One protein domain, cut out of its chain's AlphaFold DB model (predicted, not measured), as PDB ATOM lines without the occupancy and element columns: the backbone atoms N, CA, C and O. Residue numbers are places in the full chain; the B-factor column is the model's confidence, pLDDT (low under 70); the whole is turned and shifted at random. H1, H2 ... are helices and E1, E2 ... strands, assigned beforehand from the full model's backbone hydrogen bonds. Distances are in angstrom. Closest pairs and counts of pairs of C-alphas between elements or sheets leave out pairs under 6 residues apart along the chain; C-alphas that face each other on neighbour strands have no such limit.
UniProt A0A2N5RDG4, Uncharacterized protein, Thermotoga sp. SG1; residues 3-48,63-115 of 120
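This is residues 3 to 48 and 63 to 115 of the 120 residues of an uncharacterized protein of Thermotoga sp. SG1 (UniProt A0A2N5RDG4). A curled, strongly twisted sheet of four strands, E1 to E4, makes one end of an elongated domain, and the hairpin of E5 and E6 runs away from it to make the other end. Helix H2 runs along one side as a strut between the two, its residues 16 to 21 near the hairpin and its residues 24 to 30 grazing the sheet, while the small H1 packs beside E5. The chain turns sharply from sheet to hairpin where E4 runs on into E5, at 84 degrees. The printed part has 99 residues, with two named helices followed by six strands; the larger sheet has the order E1, E2, E3, E4, and both sheets are antiparallel. The class is mixed, helices and strands, and the whole is loose, with a radius of gyration of the C-alphas of 15.7 A and spans of 50 by 29 by 22 A.

Begin with the larger sheet. Find C-alpha 35 at (42.605, 57.224, 59.364); from there E1 covers residues 35 to 45, 25.5 A long, and bends by 51 degrees at residue 41. E2 is residues 66 to 75, 27.6 A, and E3 is residues 80 to 90, 31.2 A. E4 is the short run of residues 93 to 95. Next come E5, residues 97 to 104, 20.5 A, which bends by 52 degrees at residue 101, and E6, residues 107 to 113, 18.8 A, ending at C-alpha 113 at (50.304, 41.291, 41.407). Go back toward the beginning of the printed part for H1, residues 9 to 12, with C-alpha 9 at (61.271, 50.369, 36.142), and for H2, residues 16 to 30, 20.5 A long.

In the larger sheet E1 and E4 are the edge strands. E1 and E2 are antiparallel at 156 degrees; look for N 39 and O 72, 2.8 A apart and within hydrogen-bond range. E2 and E3 form a hairpin, at 150 degrees, with N 71 and O 83 at 2.8 A. E3 and E4 form another, at 132 degrees, with N 88 and O 95 at 2.8 A. E2, E3 and E4 are a meander, each strand the antiparallel neighbour of the one before. The pairing is staggered: E3 pairs with E2 over residues 80 to 88 and with E4 over residues 88 to 90. E4 and E5 meet only through their link. The closest C-alphas of E3 and E5 are those of Ile 88 and Phe 97, 6.5 A apart. E5 and E6 form a hairpin at 158 degrees, with N 98 and O 113 at 2.7 A. H2 is on the larger sheet but only grazes it; its closest C-alphas to E3 are those of Ser 28 and Val 83, 6.6 A apart. Toward the other sheet, the C-alphas of Lys 17 and Ile 112 in E6 are 7.0 A apart. H1 is not on the larger sheet; its closest C-alphas to E5 are those of Ile 12 and Asp 100, at 7.6 A. H1 and H2 are only just apart, with their closest C-alphas 8.4 A from each other. In H2 every O i to N i+4 pair is within hydrogen-bond range; H1 is too short for such a pair.

The two C-alphas farthest apart are those of Gly 78 and Gly 105, at 51.2 A. Residues 49 to 62 are not printed, and C-alphas 48 and 63 stand 17.6 A apart across the cut, in the link from E1 to E2. The links that are printed whole are tight. The mean pLDDT of the printed part is 88.2; look at residues 46 to 48 for the three values under 70.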
ATOM      1  N   TYR A   3      56.782  46.825  44.691       94.12
ATOM      2  CA  TYR A   3      57.983  46.267  44.078       94.12
ATOM      3  C   TYR A   3      57.918  46.412  42.557       94.12
ATOM      4  O   TYR A   3      56.911  46.072  41.943       94.12
ATOM      5  N   ILE A   4      58.990  46.895  41.941       93.56
ATOM      6  CA  ILE A   4      59.144  46.894  40.486       93.56
ATOM      7  C   ILE A   4      60.514  46.281  40.192       93.56
ATOM      8  O   ILE A   4      61.500  46.781  40.751       93.56
ATOM      9  N   PRO A   5      60.607  45.219  39.367       93.56
ATOM     10  CA  PRO A   5      61.894  44.698  38.933       93.56
ATOM     11  C   PRO A   5      62.760  45.823  38.341       93.56
ATOM     12  O   PRO A   5      62.247  46.634  37.565       93.56
ATOM     13  N   PRO A   6      64.062  45.902  38.674       90.50
ATOM     14  CA  PRO A   6      64.920  46.998  38.218       90.50
ATOM     15  C   PRO A   6      64.926  47.197  36.696       90.50
ATOM     16  O   PRO A   6      64.954  48.337  36.230       90.50
ATOM     17  N   ASP A   7      64.845  46.102  35.940       91.12
ATOM     18  CA  ASP A   7      64.871  46.107  34.474       91.12
ATOM     19  C   ASP A   7      63.586  46.694  33.855       91.12
ATOM     20  O   ASP A   7      63.624  47.273  32.765       91.12
ATOM     21  N   ASP A   8      62.465  46.638  34.580       89.56
ATOM     22  CA  ASP A   8      61.160  47.106  34.101       89.56
ATOM     23  C   ASP A   8      60.852  48.551  34.518       89.56
ATOM     24  O   ASP A   8      59.962  49.194  33.955       89.56
ATOM     25  N   PHE A   9      61.593  49.096  35.491       86.00
ATOM     26  CA  PHE A   9      61.271  50.369  36.142       86.00
ATOM     27  C   PHE A   9      61.021  51.503  35.145       86.00
ATOM     28  O   PHE A   9      59.960  52.125  35.167       86.00
ATOM     29  N   ASN A  10      61.958  51.733  34.224       85.81
ATOM     30  CA  ASN A  10      61.880  52.840  33.264       85.81
ATOM     31  C   ASN A  10      60.717  52.716  32.272       85.81
ATOM     32  O   ASN A  10      60.301  53.719  31.701       85.81
ATOM     33  N   GLN A  11      60.217  51.501  32.053       84.25
ATOM     34  CA  GLN A  11      59.116  51.230  31.133       84.25
ATOM     35  C   GLN A  11      57.751  51.327  31.832       84.25
ATOM     36  O   GLN A  11      56.754  51.632  31.186       84.25
ATOM     37  N   ILE A  12      57.712  51.108  33.151       85.69
ATOM     38  CA  ILE A  12      56.492  51.146  33.972       85.69
ATOM     39  C   ILE A  12      56.216  52.545  34.544       85.69
ATOM     40  O   ILE A  12      55.075  52.859  34.891       85.69
ATOM     41  N   VAL A  13      57.230  53.412  34.674       74.94
ATOM     42  CA  VAL A  13      57.039  54.767  35.224       74.94
ATOM     43  C   VAL A  13      56.018  55.544  34.380       74.94
ATOM     44  O   VAL A  13      56.307  55.972  33.267       74.94
ATOM     45  N   GLY A  14      54.827  55.768  34.944       72.38
ATOM     46  CA  GLY A  14      53.716  56.465  34.284       72.38
ATOM     47  C   GLY A  14      52.546  55.569  33.868       72.38
ATOM     48  O   GLY A  14      51.541  56.097  33.398       72.38
ATOM     49  N   ASP A  15      52.644  54.255  34.078       84.69
ATOM     50  CA  ASP A  15      51.566  53.312  33.787       84.69
ATOM     51  C   ASP A  15      50.322  53.543  34.669       84.69
ATOM     52  O   ASP A  15      50.408  53.897  35.854       84.69
ATOM     53  N   GLU A  16      49.135  53.323  34.102       82.62
ATOM     54  CA  GLU A  16      47.853  53.546  34.781       82.62
ATOM     55  C   GLU A  16      47.652  52.636  36.004       82.62
ATOM     56  O   GLU A  16      46.955  53.017  36.951       82.62
ATOM     57  N   LYS A  17      48.321  51.478  36.070       83.12
ATOM     58  CA  LYS A  17      48.260  50.574  37.230       83.12
ATOM     59  C   LYS A  17      48.882  51.191  38.483       83.12
ATOM     60  O   LYS A  17      48.387  50.956  39.587       83.12
ATOM     61  N   LEU A  18      49.889  52.058  38.345       82.81
ATOM     62  CA  LEU A  18      50.412  52.837  39.480       82.81
ATOM     63  C   LEU A  18      49.355  53.804  40.026       82.81
ATOM     64  O   LEU A  18      49.188  53.932  41.242       82.81
ATOM     65  N   ARG A  19      48.603  54.458  39.130       83.62
ATOM     66  CA  ARG A  19      47.499  55.351  39.507       83.62
ATOM     67  C   ARG A  19      46.390  54.589  40.225       83.62
ATOM     68  O   ARG A  19      45.854  55.102  41.206       83.62
ATOM     69  N   TYR A  20      46.084  53.369  39.791       82.94
ATOM     70  CA  TYR A  20      45.124  52.514  40.484       82.94
ATOM     71  C   TYR A  20      45.541  52.232  41.931       82.94
ATOM     72  O   TYR A  20      44.754  52.481  42.845       82.94
ATOM     73  N   ILE A  21      46.775  51.764  42.160       85.62
ATOM     74  CA  ILE A  21      47.246  51.435  43.519       85.62
ATOM     75  C   ILE A  21      47.183  52.676  44.414       85.62
ATOM     76  O   ILE A  21      46.765  52.594  45.571       85.62
ATOM     77  N   PHE A  22      47.535  53.842  43.869       85.69
ATOM     78  CA  PHE A  22      47.383  55.110  44.573       85.69
ATOM     79  C   PHE A  22      45.918  55.401  44.937       85.69
ATOM     80  O   PHE A  22      45.625  55.739  46.084       85.69
ATOM     81  N   CYS A  23      44.977  55.230  44.006       85.38
ATOM     82  CA  CYS A  23      43.550  55.408  44.280       85.38
ATOM     83  C   CYS A  23      43.032  54.421  45.337       85.38
ATOM     84  O   CYS A  23      42.346  54.845  46.267       85.38
ATOM     85  N   ALA A  24      43.393  53.138  45.248       85.62
ATOM     86  CA  ALA A  24      43.032  52.123  46.239       85.62
ATOM     87  C   ALA A  24      43.569  52.474  47.637       85.62
ATOM     88  O   ALA A  24      42.851  52.341  48.631       85.62
ATOM     89  N   PHE A  25      44.800  52.994  47.717       87.50
ATOM     90  CA  PHE A  25      45.390  53.498  48.958       87.50
ATOM     91  C   PHE A  25      44.585  54.662  49.544       87.50
ATOM     92  O   PHE A  25      44.199  54.628  50.712       87.50
ATOM     93  N   VAL A  26      44.268  55.669  48.726       86.75
ATOM     94  CA  VAL A  26      43.477  56.830  49.163       86.75
ATOM     95  C   VAL A  26      42.094  56.404  49.656       86.75
ATOM     96  O   VAL A  26      41.648  56.865  50.704       86.75
ATOM     97  N   LEU A  27      41.421  55.505  48.937       85.62
ATOM     98  CA  LEU A  27      40.105  55.008  49.335       85.62
ATOM     99  C   LEU A  27      40.157  54.214  50.643       85.62
ATOM    100  O   LEU A  27      39.257  54.360  51.461       85.62
ATOM    101  N   SER A  28      41.213  53.430  50.864       85.00
ATOM    102  CA  SER A  28      41.349  52.591  52.061       85.00
ATOM    103  C   SER A  28      41.619  53.394  53.337       85.00
ATOM    104  O   SER A  28      41.154  53.010  54.406       85.00
ATOM    105  N   PHE A  29      42.378  54.492  53.246       86.88
ATOM    106  CA  PHE A  29      42.894  55.196  54.432       86.88
ATOM    107  C   PHE A  29      42.414  56.646  54.589       86.88
ATOM    108  O   PHE A  29      42.620  57.250  55.641       86.88
ATOM    109  N   PHE A  30      41.772  57.229  53.574       84.25
ATOM    110  CA  PHE A  30      41.347  58.636  53.597       84.25
ATOM    111  C   PHE A  30      39.866  58.841  53.267       84.25
ATOM    112  O   PHE A  30      39.409  59.988  53.215       84.25
ATOM    113  N   LYS A  31      39.102  57.769  53.025       81.06
ATOM    114  CA  LYS A  31      37.666  57.841  52.728       81.06
ATOM    115  C   LYS A  31      36.871  56.808  53.543       81.06
ATOM    116  O   LYS A  31      37.322  55.678  53.673       81.06
ATOM    117  N   PRO A  32      35.678  57.169  54.065       73.81
ATOM    118  CA  PRO A  32      35.072  58.506  54.047       73.81
ATOM    119  C   PRO A  32      35.732  59.494  55.026       73.81
ATOM    120  O   PRO A  32      35.657  60.699  54.792       73.81
ATOM    121  N   ALA A  33      36.414  59.000  56.061       83.88
ATOM    122  CA  ALA A  33      37.139  59.793  57.050       83.88
ATOM    123  C   ALA A  33      38.623  59.401  57.085       83.88
ATOM    124  O   ALA A  33      38.985  58.265  56.782       83.88
ATOM    125  N   THR A  34      39.483  60.350  57.451       89.94
ATOM    126  CA  THR A  34      40.934  60.138  57.535       89.94
ATOM    127  C   THR A  34      41.275  59.185  58.671       89.94
ATOM    128  O   THR A  34      40.873  59.416  59.815       89.94
ATOM    129  N   VAL A  35      42.043  58.139  58.368       91.38
ATOM    130  CA  VAL A  35      42.605  57.224  59.364       91.38
ATOM    131  C   VAL A  35      43.670  57.946  60.190       91.38
ATOM    132  O   VAL A  35      44.574  58.579  59.648       91.38
ATOM    133  N   THR A  36      43.559  57.857  61.514       93.25
ATOM    134  CA  THR A  36      44.475  58.474  62.486       93.25
ATOM    135  C   THR A  36      45.349  57.452  63.204       93.25
ATOM    136  O   THR A  36      46.419  57.806  63.694       93.25
ATOM    137  N   SER A  37      44.935  56.183  63.249       93.19
ATOM    138  CA  SER A  37      45.766  55.086  63.750       93.19
ATOM    139  C   SER A  37      45.495  53.793  62.992       93.19
ATOM    140  O   SER A  37      44.379  53.555  62.530       93.19
ATOM    141  N   ILE A  38      46.538  52.977  62.858       92.62
ATOM    142  CA  ILE A  38      46.503  51.680  62.186       92.62
ATOM    143  C   ILE A  38      47.112  50.658  63.140       92.62
ATOM    144  O   ILE A  38      48.210  50.861  63.658       92.62
ATOM    145  N   GLU A  39      46.407  49.555  63.348       93.50
ATOM    146  CA  GLU A  39      46.863  48.408  64.118       93.50
ATOM    147  C   GLU A  39      46.814  47.159  63.232       93.50
ATOM    148  O   GLU A  39      45.793  46.865  62.607       93.50
ATOM    149  N   ILE A  40      47.914  46.407  63.185       91.94
ATOM    150  CA  ILE A  40      47.950  45.112  62.504       91.94
ATOM    151  C   ILE A  40      47.238  44.095  63.394       91.94
ATOM    152  O   ILE A  40      47.650  43.871  64.530       91.94
ATOM    153  N   LYS A  41      46.166  43.489  62.881       92.31
ATOM    154  CA  LYS A  41      45.392  42.471  63.601       92.31
ATOM    155  C   LYS A  41      45.799  41.057  63.249       92.31
ATOM    156  O   LYS A  41      45.820  40.216  64.139       92.31
ATOM    157  N   ASP A  42      46.100  40.807  61.981       87.00
ATOM    158  CA  ASP A  42      46.492  39.479  61.526       87.00
ATOM    159  C   ASP A  42      47.359  39.552  60.266       87.00
ATOM    160  O   ASP A  42      47.235  40.490  59.468       87.00
ATOM    161  N   VAL A  43      48.216  38.545  60.107       88.12
ATOM    162  CA  VAL A  43      48.999  38.276  58.899       88.12
ATOM    163  C   VAL A  43      48.808  36.808  58.561       88.12
ATOM    164  O   VAL A  43      49.366  35.931  59.217       88.12
ATOM    165  N   THR A  44      48.026  36.541  57.525       85.31
ATOM    166  CA  THR A  44      47.668  35.174  57.149       85.31
ATOM    167  C   THR A  44      48.358  34.811  55.838       85.31
ATOM    168  O   THR A  44      48.143  35.476  54.822       85.31
ATOM    169  N   GLU A  45      49.191  33.769  55.842       80.75
ATOM    170  CA  GLU A  45      49.696  33.154  54.606       80.75
ATOM    171  C   GLU A  45      48.532  32.492  53.856       80.75
ATOM    172  O   GLU A  45      47.593  31.999  54.482       80.75
ATOM    173  N   TYR A  46      48.545  32.530  52.524       68.69
ATOM    174  CA  TYR A  46      47.366  32.213  51.721       68.69
ATOM    175  C   TYR A  46      47.296  30.758  51.229       68.69
ATOM    176  O   TYR A  46      48.079  30.387  50.354       68.69
ATOM    177  N   PRO A  47      46.300  29.959  51.669       58.16
ATOM    178  CA  PRO A  47      45.965  28.713  50.974       58.16
ATOM    179  C   PRO A  47      44.636  28.738  50.194       58.16
ATOM    180  O   PRO A  47      44.529  28.024  49.203       58.16
ATOM    181  N   ASP A  48      43.620  29.514  50.598       56.16
ATOM    182  CA  ASP A  48      42.279  29.442  49.987       56.16
ATOM    183  C   ASP A  48      41.414  30.642  50.423       56.16
ATOM    184  O   ASP A  48      41.147  30.794  51.617       56.16
ATOM    185  N   VAL A  63      58.190  36.490  43.266       95.44
ATOM    186  CA  VAL A  63      57.362  36.539  44.473       95.44
ATOM    187  C   VAL A  63      57.425  35.194  45.185       95.44
ATOM    188  O   VAL A  63      56.888  34.183  44.721       95.44
ATOM    189  N   GLU A  64      58.051  35.199  46.356       94.88
ATOM    190  CA  GLU A  64      58.227  34.011  47.185       94.88
ATOM    191  C   GLU A  64      56.875  33.581  47.766       94.88
ATOM    192  O   GLU A  64      56.349  32.538  47.373       94.88
ATOM    193  N   ASN A  65      56.260  34.429  48.597       92.31
ATOM    194  CA  ASN A  65      54.996  34.154  49.282       92.31
ATOM    195  C   ASN A  65      54.032  35.344  49.195       92.31
ATOM    196  O   ASN A  65      54.450  36.496  49.061       92.31
ATOM    197  N   THR A  66      52.737  35.047  49.316       91.69
ATOM    198  CA  THR A  66      51.654  36.037  49.348       91.69
ATOM    199  C   THR A  66      50.845  35.850  50.627       91.69
ATOM    200  O   THR A  66      50.438  34.740  50.970       91.69
ATOM    201  N   TYR A  67      50.597  36.955  51.313       89.94
ATOM    202  CA  TYR A  67      49.923  37.045  52.597       89.94
ATOM    203  C   TYR A  67      48.786  38.062  52.524       89.94
ATOM    204  O   TYR A  67      48.767  38.946  51.661       89.94
ATOM    205  N   PHE A  68      47.877  37.983  53.490       87.88
ATOM    206  CA  PHE A  68      46.875  39.011  53.743       87.88
ATOM    207  C   PHE A  68      47.121  39.693  55.067       87.88
ATOM    208  O   PHE A  68      47.207  39.053  56.113       87.88
ATOM    209  N   LEU A  69      47.200  41.015  54.994       89.25
ATOM    210  CA  LEU A  69      47.335  41.886  56.137       89.25
ATOM    211  C   LEU A  69      45.951  42.409  56.516       89.25
ATOM    212  O   LEU A  69      45.344  43.177  55.765       89.25
ATOM    213  N   SER A  70      45.462  41.998  57.684       89.12
ATOM    214  CA  SER A  70      44.233  42.540  58.260       89.12
ATOM    215  C   SER A  70      44.579  43.706  59.176       89.12
ATOM    216  O   SER A  70      45.261  43.545  60.190       89.12
ATOM    217  N   LEU A  71      44.099  44.889  58.814       90.12
ATOM    218  CA  LEU A  71      44.339  46.140  59.513       90.12
ATOM    219  C   LEU A  71      43.062  46.595  60.204       90.12
ATOM    220  O   LEU A  71      41.998  46.664  59.588       90.12
ATOM    221  N   LYS A  72      43.187  46.958  61.476       92.69
ATOM    222  CA  LYS A  72      42.204  47.788  62.161       92.69
ATOM    223  C   LYS A  72      42.636  49.239  62.007       92.69
ATOM    224  O   LYS A  72      43.720  49.617  62.448       92.69
ATOM    225  N   CYS A  73      41.775  50.041  61.410       92.25
ATOM    226  CA  CYS A  73      41.972  51.468  61.243       92.25
ATOM    227  C   CYS A  73      41.008  52.211  62.166       92.25
ATOM    228  O   CYS A  73      39.825  51.885  62.208       92.25
ATOM    229  N   THR A  74      41.498  53.223  62.872       94.00
ATOM    230  CA  THR A  74      40.640  54.167  63.599       94.00
ATOM    231  C   THR A  74      40.654  55.488  62.853       94.00
ATOM    232  O   THR A  74      41.729  56.005  62.539       94.00
ATOM    233  N   THR A  75      39.484  56.035  62.550       92.81
ATOM    234  CA  THR A  75      39.329  57.317  61.856       92.81
ATOM    235  C   THR A  75      39.274  58.490  62.831       92.81
ATOM    236  O   THR A  75      39.128  58.331  64.042       92.81
ATOM    237  N   GLN A  76      39.404  59.707  62.303       89.50
ATOM    238  CA  GLN A  76      39.389  60.940  63.096       89.50
ATOM    239  C   GLN A  76      38.100  61.140  63.913       89.50
ATOM    240  O   GLN A  76      38.148  61.748  64.979       89.50
ATOM    241  N   ASP A  77      36.966  60.626  63.437       90.06
ATOM    242  CA  ASP A  77      35.682  60.642  64.152       90.06
ATOM    243  C   ASP A  77      35.529  59.493  65.171       90.06
ATOM    244  O   ASP A  77      34.488  59.377  65.816       90.06
ATOM    245  N   GLY A  78      36.567  58.666  65.350       90.50
ATOM    246  CA  GLY A  78      36.592  57.540  66.283       90.50
ATOM    247  C   GLY A  78      36.007  56.238  65.733       90.50
ATOM    248  O   GLY A  78      35.961  55.254  66.469       90.50
ATOM    249  N   THR A  79      35.573  56.199  64.470       90.62
ATOM    250  CA  THR A  79      35.065  54.968  63.847       90.62
ATOM    251  C   THR A  79      36.190  53.954  63.653       90.62
ATOM    252  O   THR A  79      37.286  54.292  63.208       90.62
ATOM    253  N   GLU A  80      35.911  52.689  63.957       92.38
ATOM    254  CA  GLU A  80      36.820  51.583  63.668       92.38
ATOM    255  C   GLU A  80      36.408  50.902  62.361       92.38
ATOM    256  O   GLU A  80      35.257  50.493  62.196       92.38
ATOM    257  N   THR A  81      37.345  50.768  61.427       88.25
ATOM    258  CA  THR A  81      37.146  50.073  60.153       88.25
ATOM    259  C   THR A  81      38.175  48.964  59.983       88.25
ATOM    260  O   THR A  81      39.280  49.017  60.527       88.25
ATOM    261  N   ALA A  82      37.799  47.929  59.236       86.94
ATOM    262  CA  ALA A  82      38.703  46.858  58.851       86.94
ATOM    263  C   ALA A  82      39.144  47.071  57.402       86.94
ATOM    264  O   ALA A  82      38.310  47.233  56.511       86.94
ATOM    265  N   VAL A  83      40.452  47.057  57.177       86.44
ATOM    266  CA  VAL A  83      41.067  47.175  55.856       86.44
ATOM    267  C   VAL A  83      41.915  45.932  55.625       86.44
ATOM    268  O   VAL A  83      42.719  45.563  56.475       86.44
ATOM    269  N   GLN A  84      41.735  45.274  54.483       85.75
ATOM    270  CA  GLN A  84      42.535  44.110  54.102       85.75
ATOM    271  C   GLN A  84      43.380  44.446  52.886       85.75
ATOM    272  O   GLN A  84      42.847  44.863  51.859       85.75
ATOM    273  N   TRP A  85      44.694  44.289  53.018       88.56
ATOM    274  CA  TRP A  85      45.650  44.558  51.948       88.56
ATOM    275  C   TRP A  85      46.492  43.315  51.659       88.56
ATOM    276  O   TRP A  85      46.805  42.560  52.587       88.56
ATOM    277  N   PRO A  86      46.859  43.084  50.390       90.25
ATOM    278  CA  PRO A  86      47.794  42.032  50.056       90.25
ATOM    279  C   PRO A  86      49.180  42.413  50.559       90.25
ATOM    280  O   PRO A  86      49.520  43.592  50.646       90.25
ATOM    281  N   MET A  87      49.986  41.410  50.870       92.75
ATOM    282  CA  MET A  87      51.401  41.568  51.150       92.75
ATOM    283  C   MET A  87      52.167  40.449  50.450       92.75
ATOM    284  O   MET A  87      51.802  39.287  50.563       92.75
ATOM    285  N   ILE A  88      53.222  40.783  49.726       94.94
ATOM    286  CA  ILE A  88      54.084  39.840  49.013       94.94
ATOM    287  C   ILE A  88      55.491  39.889  49.593       94.94
ATOM    288  O   ILE A  88      55.937  40.958  50.012       94.94
ATOM    289  N   SER A  89      56.191  38.757  49.595       95.81
ATOM    290  CA  SER A  89      57.620  38.715  49.910       95.81
ATOM    291  C   SER A  89      58.469  38.571  48.649       95.81
ATOM    292  O   SER A  89      58.175  37.749  47.777       95.81
ATOM    293  N   VAL A  90      59.516  39.389  48.551       96.38
ATOM    294  CA  VAL A  90      60.466  39.413  47.434       96.38
ATOM    295  C   VAL A  90      61.867  39.626  48.000       96.38
ATOM    296  O   VAL A  90      62.147  40.684  48.557       96.38
ATOM    297  N   GLY A  91      62.754  38.636  47.869       93.31
ATOM    298  CA  GLY A  91      64.151  38.765  48.290       93.31
ATOM    299  C   GLY A  91      64.326  38.998  49.794       93.31
ATOM    300  O   GLY A  91      65.273  39.667  50.197       93.31
ATOM    301  N   GLY A  92      63.408  38.482  50.617       92.19
ATOM    302  CA  GLY A  92      63.379  38.704  52.068       92.19
ATOM    303  C   GLY A  92      62.711  40.007  52.534       92.19
ATOM    304  O   GLY A  92      62.502  40.163  53.737       92.19
ATOM    305  N   ASP A  93      62.327  40.900  51.618       95.62
ATOM    306  CA  ASP A  93      61.575  42.127  51.913       95.62
ATOM    307  C   ASP A  93      60.071  41.958  51.637       95.62
ATOM    308  O   ASP A  93      59.653  41.063  50.898       95.62
ATOM    309  N   PHE A  94      59.242  42.838  52.213       94.31
ATOM    310  CA  PHE A  94      57.781  42.791  52.084       94.31
ATOM    311  C   PHE A  94      57.213  44.014  51.366       94.31
ATOM    312  O   PHE A  94      57.498  45.155  51.723       94.31
ATOM    313  N   TYR A  95      56.330  43.780  50.400       95.12
ATOM    314  CA  TYR A  95      55.660  44.812  49.603       95.12
ATOM    315  C   TYR A  95      54.153  44.571  49.595       95.12
ATOM    316  O   TYR A  95      53.708  43.483  49.927       95.12
ATOM    317  N   PHE A  96      53.344  45.560  49.215       92.50
ATOM    318  CA  PHE A  96      51.899  45.339  49.050       92.50
ATOM    319  C   PHE A  96      51.572  44.731  47.684       92.50
ATOM    320  O   PHE A  96      50.753  43.825  47.580       92.50
ATOM    321  N   PHE A  97      52.247  45.219  46.645       93.69
ATOM    322  CA  PHE A  97      52.060  44.801  45.259       93.69
ATOM    323  C   PHE A  97      53.408  44.749  44.547       93.69
ATOM    324  O   PHE A  97      54.342  45.445  44.954       93.69
ATOM    325  N   SER A  98      53.474  44.009  43.450       94.25
ATOM    326  CA  SER A  98      54.467  44.175  42.402       94.25
ATOM    327  C   SER A  98      53.825  44.696  41.122       94.25
ATOM    328  O   SER A  98      52.650  44.432  40.859       94.25
ATOM    329  N   ILE A  99      54.609  45.416  40.324       94.06
ATOM    330  CA  ILE A  99      54.297  45.692  38.924       94.06
ATOM    331  C   ILE A  99      55.499  45.269  38.087       94.06
ATOM    332  O   ILE A  99      56.622  45.662  38.397       94.06
ATOM    333  N   ASP A 100      55.262  44.467  37.059       94.19
ATOM    334  CA  ASP A 100      56.300  43.902  36.199       94.19
ATOM    335  C   ASP A 100      55.833  43.812  34.745       94.19
ATOM    336  O   ASP A 100      54.631  43.879  34.466       94.19
ATOM    337  N   ILE A 101      56.777  43.685  33.814       92.81
ATOM    338  CA  ILE A 101      56.470  43.451  32.404       92.81
ATOM    339  C   ILE A 101      56.468  41.952  32.144       92.81
ATOM    340  O   ILE A 101      57.462  41.250  32.330       92.81
ATOM    341  N   LYS A 102      55.334  41.460  31.656       91.69
ATOM    342  CA  LYS A 102      55.158  40.066  31.284       91.69
ATOM    343  C   LYS A 102      55.160  39.925  29.768       91.69
ATOM    344  O   LYS A 102      54.349  40.530  29.073       91.69
ATOM    345  N   GLU A 103      56.038  39.062  29.269       88.88
ATOM    346  CA  GLU A 103      55.986  38.585  27.888       88.88
ATOM    347  C   GLU A 103      54.770  37.670  27.694       88.88
ATOM    348  O   GLU A 103      54.540  36.711  28.436       88.88
ATOM    349  N   THR A 104      53.996  37.952  26.659       85.94
ATOM    350  CA  THR A 104      52.826  37.186  26.229       85.94
ATOM    351  C   THR A 104      53.060  36.678  24.810       85.94
ATOM    352  O   THR A 104      53.907  37.183  24.074       85.94
ATOM    353  N   GLY A 105      52.268  35.706  24.355       83.69
ATOM    354  CA  GLY A 105      52.350  35.235  22.967       83.69
ATOM    355  C   GLY A 105      52.048  36.304  21.900       83.69
ATOM    356  O   GLY A 105      52.200  36.017  20.717       83.69
ATOM    357  N   GLN A 106      51.598  37.503  22.294       82.81
ATOM    358  CA  GLN A 106      51.194  38.599  21.405       82.81
ATOM    359  C   GLN A 106      51.987  39.904  21.622       82.81
ATOM    360  O   GLN A 106      51.708  40.894  20.949       82.81
ATOM    361  N   GLY A 107      52.978  39.919  22.521       86.75
ATOM    362  CA  GLY A 107      53.744  41.113  22.899       86.75
ATOM    363  C   GLY A 107      53.951  41.181  24.409       86.75
ATOM    364  O   GLY A 107      53.857  40.162  25.083       86.75
ATOM    365  N   THR A 108      54.171  42.367  24.957       89.31
ATOM    366  CA  THR A 108      54.322  42.572  26.401       89.31
ATOM    367  C   THR A 108      53.074  43.189  27.021       89.31
ATOM    368  O   THR A 108      52.378  43.985  26.390       89.31
ATOM    369  N   GLU A 109      52.792  42.841  28.274       89.06
ATOM    370  CA  GLU A 109      51.766  43.490  29.089       89.06
ATOM    371  C   GLU A 109      52.347  43.921  30.437       89.06
ATOM    372  O   GLU A 109      53.180  43.227  31.021       89.06
ATOM    373  N   VAL A 110      51.898  45.067  30.955       89.62
ATOM    374  CA  VAL A 110      52.205  45.457  32.334       89.62
ATOM    375  C   VAL A 110      51.286  44.660  33.248       89.62
ATOM    376  O   VAL A 110      50.063  44.736  33.126       89.62
ATOM    377  N   ARG A 111      51.845  43.907  34.188       91.19
ATOM    378  CA  ARG A 111      51.119  43.097  35.166       91.19
ATOM    379  C   ARG A 111      51.183  43.753  36.539       91.19
ATOM    380  O   ARG A 111      52.211  44.294  36.917       91.19
ATOM    381  N   ILE A 112      50.082  43.686  37.287       92.12
ATOM    382  CA  ILE A 112      50.041  43.998  38.721       92.12
ATOM    383  C   ILE A 112      49.788  42.694  39.472       92.12
ATOM    384  O   ILE A 112      48.932  41.915  39.060       92.12
ATOM    385  N   TYR A 113      50.513  42.461  40.562       92.44
ATOM    386  CA  TYR A 113      50.304  41.291  41.407       92.44
ATOM    387  C   TYR A 113      50.380  41.646  42.903       92.44
ATOM    388  O   TYR A 113      51.320  42.324  43.310       92.44
ATOM    389  N   PRO A 114      49.467  41.159  43.759       91.44
ATOM    390  CA  PRO A 114      48.192  40.536  43.417       91.44
ATOM    391  C   PRO A 114      47.299  41.430  42.560       91.44
ATOM    392  O   PRO A 114      47.272  42.646  42.748       91.44
ATOM    393  N   GLU A 115      46.576  40.830  41.615       88.50
ATOM    394  CA  GLU A 115      45.713  41.588  40.715       88.50
ATOM    395  C   GLU A 115      44.393  41.930  41.423       88.50
ATOM    396  O   GLU A 115      43.798  41.065  42.057       88.50
TER     397      GLU A 115